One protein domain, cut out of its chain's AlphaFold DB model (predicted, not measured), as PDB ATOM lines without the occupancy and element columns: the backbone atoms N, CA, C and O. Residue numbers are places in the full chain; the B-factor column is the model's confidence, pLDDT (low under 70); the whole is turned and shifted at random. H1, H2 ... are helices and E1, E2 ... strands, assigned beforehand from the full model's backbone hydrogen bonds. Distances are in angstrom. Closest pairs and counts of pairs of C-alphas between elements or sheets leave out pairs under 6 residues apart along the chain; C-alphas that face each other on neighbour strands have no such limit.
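AT A GLANCE: This is residues 10 to 17 and 44 to 112 of the 113 residues of an uncharacterized protein of Arsenicitalea aurantiaca (UniProt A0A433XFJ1). A small parallel sheet of three strands has two helices, H2 and H3, over one face, while no named helix is on its other face. H4 crosses H2 and leads straight into the edge strand E3, and the short helix H1, residues 44 to 49, sticks out from the rest. The 77 printed residues include four named helices and three named strands, in the order E1 H1 H2 E2 H3 H4 E3; the sheet's order is E2 E1 E3. The class is mixed, helices and strands. The whole is compact, with a radius of gyration of the C-alphas of 12.0 A, and spans 33 by 30 by 23 A.

IN THESE COORDINATES: Strand E1, residues 10 to 14, begins at C-alpha 10 (375.467, 314.403, 354.533) and is 13.1 A long. Beyond the cut, H1 holds residues 44 to 49. H2, residues 52 to 64, is 18.4 A long from C-alpha 52 at (377.638, 324.391, 363.325). E2, residues 73 to 77, is 13.1 A long. H3, residues 81 to 91, is 15.3 A long, and H4, residues 100 to 108, is 12.8 A long. E3, residues 109 to 111, ends at C-alpha 111 (380.519, 317.278, 354.662).

HOW THE PARTS SIT: E1 is the inner strand. It is parallel to E2 at 20 degrees, with N 12 and O 74 at 2.8 A and N 74 and O 10 at 2.9 A, within hydrogen-bond range. It is parallel to E3 at 49 degrees, with N 11 and O 110 at 2.8 A. The pairing is staggered: residues 10 to 11 of E1 pair with E3, and residues 11 to 14 with E2. H2 and H3 on the same face make two layers, helices on one face of a sheet. H3 lies over E1 at a height over the sheet of 8.7 A, along the strands at 0 degrees on the local plane; their closest C-alphas, of Val 13 and Ala 84, are 6.0 A apart. H2, at a height of 8.8 A, lies only just over E2 and E1, with 3 C-alphas on each, and runs slantwise to the strands, at 46 degrees to E1 on the local plane. With residues 52 to 53 alone, H2 touches H3 at a steep tilt of 61 degrees, the same way; the closest C-alphas, of Val 52 and Ala 87, are 5.6 A apart. With residues 53 to 57 alone, H2 touches H4, about perpendicular at 76 degrees; the closest C-alphas, of Arg 53 and Asp 102, are 5.9 A apart. H4 is not on the sheet. E2, H3, H4 and E3 form a split strand-helix-strand unit, two parallel strands with E1 between them in the sheet; its crossover is right-handed. H1 is close to H2 but not clearly touching, with the closest C-alphas, of Ser 48 and Thr 54, 6.0 A apart. In H1, H2, H3 and H4 every O i to N i+4 pair is within hydrogen-bond range.

THE WHOLE: The two C-alphas farthest apart, of Gly 66 and Glu 82, are 33.1 A apart. Residues 18 to 43 are not printed, and C-alphas 17 and 44 across this cut are 28.8 A apart. Of the links that are printed whole, none is long. The mean pLDDT of the printed part is 92.9, and no printed residue is under 70.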
ATOM      1  N   PRO A  10     374.800 313.360 355.296       96.12
ATOM      2  CA  PRO A  10     375.467 314.403 354.533       96.12
ATOM      3  C   PRO A  10     375.047 315.801 355.003       96.12
ATOM      4  O   PRO A  10     373.879 316.051 355.303       96.12
ATOM      5  N   VAL A  11     376.014 316.717 355.033       97.06
ATOM      6  CA  VAL A  11     375.825 318.125 355.393       97.06
ATOM      7  C   VAL A  11     376.268 319.017 354.245       97.06
ATOM      8  O   VAL A  11     377.434 318.988 353.854       97.06
ATOM      9  N   ASN A  12     375.364 319.849 353.743       95.88
ATOM     10  CA  ASN A  12     375.664 320.897 352.778       95.88
ATOM     11  C   ASN A  12     375.653 322.266 353.470       95.88
ATOM     12  O   ASN A  12     374.633 322.673 354.017       95.88
ATOM     13  N   VAL A  13     376.778 322.983 353.452       96.19
ATOM     14  CA  VAL A  13     376.885 324.321 354.055       96.19
ATOM     15  C   VAL A  13     376.712 325.387 352.977       96.19
ATOM     16  O   VAL A  13     377.523 325.468 352.052       96.19
ATOM     17  N   VAL A  14     375.701 326.239 353.114       95.31
ATOM     18  CA  VAL A  14     375.378 327.301 352.154       95.31
ATOM     19  C   VAL A  14     375.508 328.684 352.792       95.31
ATOM     20  O   VAL A  14     375.273 328.861 353.984       95.31
ATOM     21  N   ALA A  15     375.899 329.672 351.987       92.88
ATOM     22  CA  ALA A  15     375.986 331.089 352.365       92.88
ATOM     23  C   ALA A  15     375.056 331.982 351.519       92.88
ATOM     24  O   ALA A  15     375.207 333.200 351.500       92.88
ATOM     25  N   GLY A  16     374.149 331.369 350.759       85.38
ATOM     26  CA  GLY A  16     373.310 332.025 349.763       85.38
ATOM     27  C   GLY A  16     371.910 331.409 349.725       85.38
ATOM     28  O   GLY A  16     371.496 330.808 350.716       85.38
ATOM     29  N   PRO A  17     371.179 331.544 348.603       87.81
ATOM     30  CA  PRO A  17     369.816 331.041 348.483       87.81
ATOM     31  C   PRO A  17     369.700 329.581 348.922       87.81
ATOM     32  O   PRO A  17     370.485 328.728 348.498       87.81
ATOM     33  N   PRO A  44     380.230 332.338 375.816       85.00
ATOM     34  CA  PRO A  44     379.942 330.956 375.422       85.00
ATOM     35  C   PRO A  44     378.599 330.785 374.700       85.00
ATOM     36  O   PRO A  44     378.484 329.976 373.781       85.00
ATOM     37  N   ALA A  45     377.587 331.579 375.068       85.38
ATOM     38  CA  ALA A  45     376.284 331.546 374.417       85.38
ATOM     39  C   ALA A  45     376.371 331.984 372.946       85.38
ATOM     40  O   ALA A  45     375.880 331.274 372.071       85.38
ATOM     41  N   CYS A  46     377.034 333.105 372.649       87.06
ATOM     42  CA  CYS A  46     377.174 333.583 371.272       87.06
ATOM     43  C   CYS A  46     378.119 332.705 370.447       87.06
ATOM     44  O   CYS A  46     377.783 332.382 369.309       87.06
ATOM     45  N   ALA A  47     379.213 332.224 371.046       84.38
ATOM     46  CA  ALA A  47     380.101 331.259 370.402       84.38
ATOM     47  C   ALA A  47     379.347 329.975 370.005       84.38
ATOM     48  O   ALA A  47     379.521 329.467 368.900       84.38
ATOM     49  N   SER A  48     378.457 329.478 370.874       84.00
ATOM     50  CA  SER A  48     377.672 328.266 370.608       84.00
ATOM     51  C   SER A  48     376.619 328.445 369.508       84.00
ATOM     52  O   SER A  48     376.433 327.542 368.697       84.00
ATOM     53  N   ARG A  49     375.968 329.615 369.427       85.94
ATOM     54  CA  ARG A  49     374.952 329.930 368.401       85.94
ATOM     55  C   ARG A  49     375.520 329.977 366.983       85.94
ATOM     56  O   ARG A  49     374.813 329.631 366.040       85.94
ATOM     57  N   ALA A  50     376.782 330.384 366.856       85.31
ATOM     58  CA  ALA A  50     377.493 330.442 365.585       85.31
ATOM     59  C   ALA A  50     378.247 329.138 365.244       85.31
ATOM     60  O   ALA A  50     378.811 329.037 364.154       85.31
ATOM     61  N   ASP A  51     378.295 328.149 366.147       91.19
ATOM     62  CA  ASP A  51     378.993 326.878 365.914       91.19
ATOM     63  C   ASP A  51     378.050 325.838 365.296       91.19
ATOM     64  O   ASP A  51     377.109 325.350 365.931       91.19
ATOM     65  N   VAL A  52     378.360 325.435 364.062       95.38
ATOM     66  CA  VAL A  52     377.638 324.391 363.325       95.38
ATOM     67  C   VAL A  52     377.541 323.071 364.089       95.38
ATOM     68  O   VAL A  52     376.519 322.392 364.014       95.38
ATOM     69  N   ARG A  53     378.552 322.711 364.887       96.12
ATOM     70  CA  ARG A  53     378.545 321.467 365.670       96.12
ATOM     71  C   ARG A  53     377.497 321.520 366.775       96.12
ATOM     72  O   ARG A  53     376.853 320.513 367.048       96.12
ATOM     73  N   THR A  54     377.264 322.691 367.364       94.75
ATOM     74  CA  THR A  54     376.187 322.857 368.349       94.75
ATOM     75  C   THR A  54     374.822 322.690 367.685       94.75
ATOM     76  O   THR A  54     373.991 321.939 368.191       94.75
ATOM     77  N   ALA A  55     374.609 323.314 366.523       95.00
ATOM     78  CA  ALA A  55     373.357 323.189 365.777       95.00
ATOM     79  C   ALA A  55     373.057 321.732 365.373       95.00
ATOM     80  O   ALA A  55     371.957 321.233 365.605       95.00
ATOM     81  N   LEU A  56     374.051 321.020 364.834       96.31
ATOM     82  CA  LEU A  56     373.911 319.618 364.429       96.31
ATOM     83  C   LEU A  56     373.729 318.665 365.615       96.31
ATOM     84  O   LEU A  56     372.999 317.682 365.512       96.31
ATOM     85  N   PHE A  57     374.372 318.935 366.750       95.62
ATOM     86  CA  PHE A  57     374.149 318.145 367.957       95.62
ATOM     87  C   PHE A  57     372.714 318.306 368.471       95.62
ATOM     88  O   PHE A  57     372.068 317.307 368.780       95.62
ATOM     89  N   ASN A  58     372.197 319.537 368.503       94.81
ATOM     90  CA  ASN A  58     370.816 319.801 368.909       94.81
ATOM     91  C   ASN A  58     369.819 319.091 367.986       94.81
ATOM     92  O   ASN A  58     368.892 318.455 368.475       94.81
ATOM     93  N   LEU A  59     370.068 319.101 366.673       95.25
ATOM     94  CA  LEU A  59     369.282 318.362 365.683       95.25
ATOM     95  C   LEU A  59     369.206 316.853 365.991       95.25
ATOM     96  O   LEU A  59     368.139 316.251 365.875       95.25
ATOM     97  N   LEU A  60     370.317 316.239 366.418       94.25
ATOM     98  CA  LEU A  60     370.327 314.832 366.837       94.25
ATOM     99  C   LEU A  60     369.579 314.598 368.148       94.25
ATOM    100  O   LEU A  60     368.943 313.559 368.300       94.25
ATOM    101  N   GLU A  61     369.667 315.524 369.101       95.31
ATOM    102  CA  GLU A  61     368.929 315.401 370.360       95.31
ATOM    103  C   GLU A  61     367.424 315.567 370.157       95.31
ATOM    104  O   GLU A  61     366.657 314.790 370.718       95.31
ATOM    105  N   GLU A  62     366.991 316.489 369.297       95.56
ATOM    106  CA  GLU A  62     365.586 316.615 368.895       95.56
ATOM    107  C   GLU A  62     365.062 315.307 368.286       95.56
ATOM    108  O   GLU A  62     363.984 314.843 368.661       95.56
ATOM    109  N   ALA A  63     365.839 314.680 367.395       93.69
ATOM    110  CA  ALA A  63     365.482 313.390 366.809       93.69
ATOM    111  C   ALA A  63     365.440 312.268 367.859       93.69
ATOM    112  O   ALA A  63     364.490 311.486 367.905       93.69
ATOM    113  N   ARG A  64     366.426 312.224 368.764       93.25
ATOM    114  CA  ARG A  64     366.488 311.254 369.873       93.25
ATOM    115  C   ARG A  64     365.283 311.360 370.808       93.25
ATOM    116  O   ARG A  64     364.838 310.349 371.343       93.25
ATOM    117  N   LEU A  65     364.784 312.574 371.025       96.31
ATOM    118  CA  LEU A  65     363.620 312.861 371.864       96.31
ATOM    119  C   LEU A  65     362.282 312.676 371.127       96.31
ATOM    120  O   LEU A  65     361.234 312.880 371.732       96.31
ATOM    121  N   GLY A  66     362.297 312.308 369.841       94.31
ATOM    122  CA  GLY A  66     361.088 312.150 369.033       94.31
ATOM    123  C   GLY A  66     360.388 313.469 368.693       94.31
ATOM    124  O   GLY A  66     359.236 313.454 368.272       94.31
ATOM    125  N   LEU A  67     361.065 314.612 368.860       94.50
ATOM    126  CA  LEU A  67     360.525 315.938 368.529       94.50
ATOM    127  C   LEU A  67     360.515 316.195 367.018       94.50
ATOM    128  O   LEU A  67     359.798 317.068 366.533       94.50
ATOM    129  N   ARG A  68     361.323 315.438 366.274       91.81
ATOM    130  CA  ARG A  68     361.399 315.452 364.813       91.81
ATOM    131  C   ARG A  68     361.913 314.106 364.293       91.81
ATOM    132  O   ARG A  68     362.591 313.403 365.041       91.81
ATOM    133  N   PRO A  69     361.657 313.747 363.025       90.88
ATOM    134  CA  PRO A  69     362.316 312.601 362.407       90.88
ATOM    135  C   PRO A  69     363.824 312.843 362.241       90.88
ATOM    136  O   PRO A  69     364.277 313.986 362.110       90.88
ATOM    137  N   GLU A  70     364.599 311.758 362.217       91.62
ATOM    138  CA  GLU A  70     366.023 311.819 361.882       91.62
ATOM    139  C   GLU A  70     366.197 312.247 360.412       91.62
ATOM    140  O   GLU A  70     365.527 311.697 359.534       91.62
ATOM    141  N   PRO A  71     367.051 313.244 360.117       92.69
ATOM    142  CA  PRO A  71     367.211 313.739 358.758       92.69
ATOM    143  C   PRO A  71     368.036 312.784 357.896       92.69
ATOM    144  O   PRO A  71     369.005 312.185 358.358       92.69
ATOM    145  N   LEU A  72     367.689 312.718 356.614       93.62
ATOM    146  CA  LEU A  72     368.463 312.024 355.584       93.62
ATOM    147  C   LEU A  72     369.594 312.901 355.040       93.62
ATOM    148  O   LEU A  72     370.623 312.389 354.617       93.62
ATOM    149  N   GLU A  73     369.411 314.221 355.065       94.44
ATOM    150  CA  GLU A  73     370.396 315.228 354.671       94.44
ATOM    151  C   GLU A  73     370.191 316.494 355.511       94.44
ATOM    152  O   GLU A  73     369.073 316.795 355.941       94.44
ATOM    153  N   VAL A  74     371.267 317.244 355.749       96.06
ATOM    154  CA  VAL A  74     371.201 318.544 356.420       96.06
ATOM    155  C   VAL A  74     371.745 319.642 355.524       96.06
ATOM    156  O   VAL A  74     372.858 319.548 355.012       96.06
ATOM    157  N   ILE A  75     370.994 320.729 355.405       96.19
ATOM    158  CA  ILE A  75     371.466 321.997 354.863       96.19
ATOM    159  C   ILE A  75     371.741 322.934 356.041       96.19
ATOM    160  O   ILE A  75     370.867 323.201 356.865       96.19
ATOM    161  N   VAL A  76     372.967 323.438 356.120       96.50
ATOM    162  CA  VAL A  76     373.372 324.464 357.078       96.50
ATOM    163  C   VAL A  76     373.355 325.802 356.361       96.50
ATOM    164  O   VAL A  76     374.217 326.062 355.522       96.50
ATOM    165  N   ASP A  77     372.404 326.659 356.711       95.44
ATOM    166  CA  ASP A  77     372.417 328.061 356.314       95.44
ATOM    167  C   ASP A  77     373.353 328.844 357.234       95.44
ATOM    168  O   ASP A  77     373.062 329.082 358.409       95.44
ATOM    169  N   ALA A  78     374.511 329.223 356.705       94.50
ATOM    170  CA  ALA A  78     375.503 329.995 357.431       94.50
ATOM    171  C   ALA A  78     375.235 331.511 357.388       94.50
ATOM    172  O   ALA A  78     375.873 332.259 358.134       94.50
ATOM    173  N   GLY A  79     374.346 331.982 356.507       92.19
ATOM    174  CA  GLY A  79     373.997 333.394 356.309       92.19
ATOM    175  C   GLY A  79     375.113 334.311 355.784       92.19
ATOM    176  O   GLY A  79     374.840 335.456 355.439       92.19
ATOM    177  N   SER A  80     376.369 333.854 355.738       92.25
ATOM    178  CA  SER A  80     377.521 334.611 355.222       92.25
ATOM    179  C   SER A  80     378.644 333.664 354.777       92.25
ATOM    180  O   SER A  80     378.779 332.581 355.365       92.25
ATOM    181  N   PRO A  81     379.462 334.042 353.776       93.44
ATOM    182  CA  PRO A  81     380.589 333.228 353.318       93.44
ATOM    183  C   PRO A  81     381.594 332.906 354.428       93.44
ATOM    184  O   PRO A  81     382.045 331.770 354.545       93.44
ATOM    185  N   GLU A  82     381.890 333.862 355.308       92.06
ATOM    186  CA  GLU A  82     382.859 333.697 356.396       92.06
ATOM    187  C   GLU A  82     382.392 332.642 357.407       92.06
ATOM    188  O   GLU A  82     383.173 331.803 357.866       92.06
ATOM    189  N   ARG A  83     381.094 332.642 357.740       91.75
ATOM    190  CA  ARG A  83     380.512 331.603 358.602       91.75
ATOM    191  C   ARG A  83     380.462 330.252 357.901       91.75
ATOM    192  O   ARG A  83     380.656 329.241 358.574       91.75
ATOM    193  N   ALA A  84     380.228 330.217 356.589       94.62
ATOM    194  CA  ALA A  84     380.234 328.969 355.833       94.62
ATOM    195  C   ALA A  84     381.624 328.326 355.829       94.62
ATOM    196  O   ALA A  84     381.738 327.140 356.133       94.62
ATOM    197  N   GLU A  85     382.680 329.105 355.585       94.94
ATOM    198  CA  GLU A  85     384.066 328.631 355.666       94.94
ATOM    199  C   GLU A  85     384.406 328.111 357.064       94.94
ATOM    200  O   GLU A  85     384.916 327.000 357.223       94.94
ATOM    201  N   ARG A  86     384.031 328.854 358.112       93.81
ATOM    202  CA  ARG A  86     384.249 328.413 359.497       93.81
ATOM    203  C   ARG A  86     383.500 327.118 359.821       93.81
ATOM    204  O   ARG A  86     384.051 326.243 360.491       93.81
ATOM    205  N   ALA A  87     382.264 326.975 359.348       95.00
ATOM    206  CA  ALA A  87     381.474 325.761 359.522       95.00
ATOM    207  C   ALA A  87     382.090 324.568 358.774       95.00
ATOM    208  O   ALA A  87     382.211 323.488 359.350       95.00
ATOM    209  N   ARG A  88     382.549 324.761 357.531       96.44
ATOM    210  CA  ARG A  88     383.272 323.736 356.760       96.44
ATOM    211  C   ARG A  88     384.550 323.308 357.479       96.44
ATOM    212  O   ARG A  88     384.738 322.116 357.700       96.44
ATOM    213  N   ALA A  89     385.358 324.256 357.956       95.69
ATOM    214  CA  ALA A  89     386.558 323.966 358.739       95.69
ATOM    215  C   ALA A  89     386.252 323.148 360.010       95.69
ATOM    216  O   ALA A  89     386.967 322.193 360.318       95.69
ATOM    217  N   ALA A  90     385.167 323.470 360.724       94.69
ATOM    218  CA  ALA A  90     384.729 322.705 361.892       94.69
ATOM    219  C   ALA A  90     384.346 321.257 361.540       94.69
ATOM    220  O   ALA A  90     384.747 320.328 362.241       94.69
ATOM    221  N   LEU A  91     383.585 321.058 360.457       95.38
ATOM    222  CA  LEU A  91     383.109 319.740 360.018       95.38
ATOM    223  C   LEU A  91     384.214 318.880 359.392       95.38
ATOM    224  O   LEU A  91     384.167 317.657 359.498       95.38
ATOM    225  N   SER A  92     385.225 319.507 358.792       94.25
ATOM    226  CA  SER A  92     386.420 318.841 358.262       94.25
ATOM    227  C   SER A  92     387.477 318.539 359.333       94.25
ATOM    228  O   SER A  92     388.512 317.964 359.013       94.25
ATOM    229  N   GLY A  93     387.244 318.919 360.596       92.31
ATOM    230  CA  GLY A  93     388.181 318.675 361.699       92.31
ATOM    231  C   GLY A  93     389.395 319.612 361.730       92.31
ATOM    232  O   GLY A  93     390.359 319.326 362.434       92.31
ATOM    233  N   LEU A  94     389.354 320.731 360.999       93.75
ATOM    234  CA  LEU A  94     390.411 321.752 360.998       93.75
ATOM    235  C   LEU A  94     390.349 322.672 362.227       93.75
ATOM    236  O   LEU A  94     391.315 323.370 362.523       93.75
ATOM    237  N   LEU A  95     389.222 322.680 362.946       92.25
ATOM    238  CA  LEU A  95     389.068 323.396 364.213       92.25
ATOM    239  C   LEU A  95     389.097 322.419 365.397       92.25
ATOM    240  O   LEU A  95     388.540 321.321 365.293       92.25
ATOM    241  N   PRO A  96     389.683 322.810 366.544       90.06
ATOM    242  CA  PRO A  96     389.766 321.939 367.708       90.06
ATOM    243  C   PRO A  96     388.376 321.549 368.226       90.06
ATOM    244  O   PRO A  96     387.428 322.347 368.232       90.06
ATOM    245  N   ALA A  97     388.255 320.305 368.686       90.00
ATOM    246  CA  ALA A  97     387.102 319.865 369.457       90.00
ATOM    247  C   ALA A  97     387.142 320.513 370.848       90.00
ATOM    248  O   ALA A  97     388.168 320.526 371.522       90.00
ATOM    249  N   THR A  98     386.005 321.052 371.262       85.56
ATOM    250  CA  THR A  98     385.803 321.756 372.533       85.56
ATOM    251  C   THR A  98     385.019 320.918 373.544       85.56
ATOM    252  O   THR A  98     384.994 321.246 374.727       85.56
ATOM    253  N   GLY A  99     384.396 319.816 373.110       87.38
ATOM    254  CA  GLY A  99     383.697 318.890 374.000       87.38
ATOM    255  C   GLY A  99     383.202 317.615 373.316       87.38
ATOM    256  O   GLY A  99     383.277 317.462 372.098       87.38
ATOM    257  N   LEU A 100     382.637 316.697 374.111       91.19
ATOM    258  CA  LEU A 100     382.159 315.383 373.641       91.19
ATOM    259  C   LEU A 100     381.105 315.473 372.525       91.19
ATOM    260  O   LEU A 100     381.037 314.592 371.667       91.19
ATOM    261  N   ARG A 101     380.309 316.551 372.505       93.00
ATOM    262  CA  ARG A 101     379.323 316.808 371.445       93.00
ATOM    263  C   ARG A 101     379.969 316.856 370.057       93.00
ATOM    264  O   ARG A 101     379.413 316.304 369.114       93.00
ATOM    265  N   ASP A 102     381.166 317.436 369.952       93.94
ATOM    266  CA  ASP A 102     381.854 317.654 368.678       93.94
ATOM    267  C   ASP A 102     382.276 316.307 368.077       93.94
ATOM    268  O   ASP A 102     382.124 316.071 366.880       93.94
ATOM    269  N   HIS A 103     382.702 315.368 368.930       92.75
ATOM    270  CA  HIS A 103     383.007 314.000 368.517       92.75
ATOM    271  C   HIS A 103     381.764 313.227 368.073       92.75
ATOM    272  O   HIS A 103     381.842 312.436 367.131       92.75
ATOM    273  N   ARG A 104     380.611 313.443 368.716       93.56
ATOM    274  CA  ARG A 104     379.354 312.816 368.286       93.56
ATOM    275  C   ARG A 104     378.922 313.331 366.915       93.56
ATOM    276  O   ARG A 104     378.555 312.526 366.063       93.56
ATOM    277  N   VAL A 105     379.036 314.639 366.683       95.44
ATOM    278  CA  VAL A 105     378.774 315.257 365.375       95.44
ATOM    279  C   VAL A 105     379.708 314.676 364.313       95.44
ATOM    280  O   VAL A 105     379.226 314.186 363.296       95.44
ATOM    281  N   ALA A 106     381.016 314.621 364.575       93.44
ATOM    282  CA  ALA A 106     382.004 314.092 363.629       93.44
ATOM    283  C   ALA A 106     381.782 312.613 363.254       93.44
ATOM    284  O   ALA A 106     382.161 312.176 362.170       93.44
ATOM    285  N   ARG A 107     381.170 311.818 364.142       92.88
ATOM    286  CA  ARG A 107     380.811 310.420 363.850       92.88
ATOM    287  C   ARG A 107     379.549 310.299 363.002       92.88
ATOM    288  O   ARG A 107     379.452 309.367 362.207       92.88
ATOM    289  N   ARG A 108     378.587 311.203 363.200       94.75
ATOM    290  CA  ARG A 108     377.239 311.100 362.633       94.75
ATOM    291  C   ARG A 108     377.084 311.853 361.314       94.75
ATOM    292  O   ARG A 108     376.262 311.428 360.506       94.75
ATOM    293  N   PHE A 109     377.860 312.911 361.093       96.00
ATOM    294  CA  PHE A 109     377.756 313.790 359.930       96.00
ATOM    295  C   PHE A 109     379.003 313.743 359.045       96.00
ATOM    296  O   PHE A 109     380.108 313.474 359.514       96.00
ATOM    297  N   VAL A 110     378.825 314.024 357.756       95.62
ATOM    298  CA  VAL A 110     379.913 314.155 356.780       95.62
ATOM    299  C   VAL A 110     379.641 315.342 355.865       95.62
ATOM    300  O   VAL A 110     378.514 315.531 355.417       95.62
ATOM    301  N   LEU A 111     380.659 316.162 355.594       94.94
ATOM    302  CA  LEU A 111     380.519 317.278 354.662       94.94
ATOM    303  C   LEU A 111     380.279 316.734 353.245       94.94
ATOM    304  O   LEU A 111     381.025 315.872 352.778       94.94
ATOM    305  N   LYS A 112     379.234 317.225 352.578       90.06
ATOM    306  CA  LYS A 112     378.957 316.938 351.169       90.06
ATOM    307  C   LYS A 112     380.001 317.680 350.327       90.06
ATOM    308  O   LYS A 112     380.205 318.878 350.541       90.06
TER     309      LYS A 112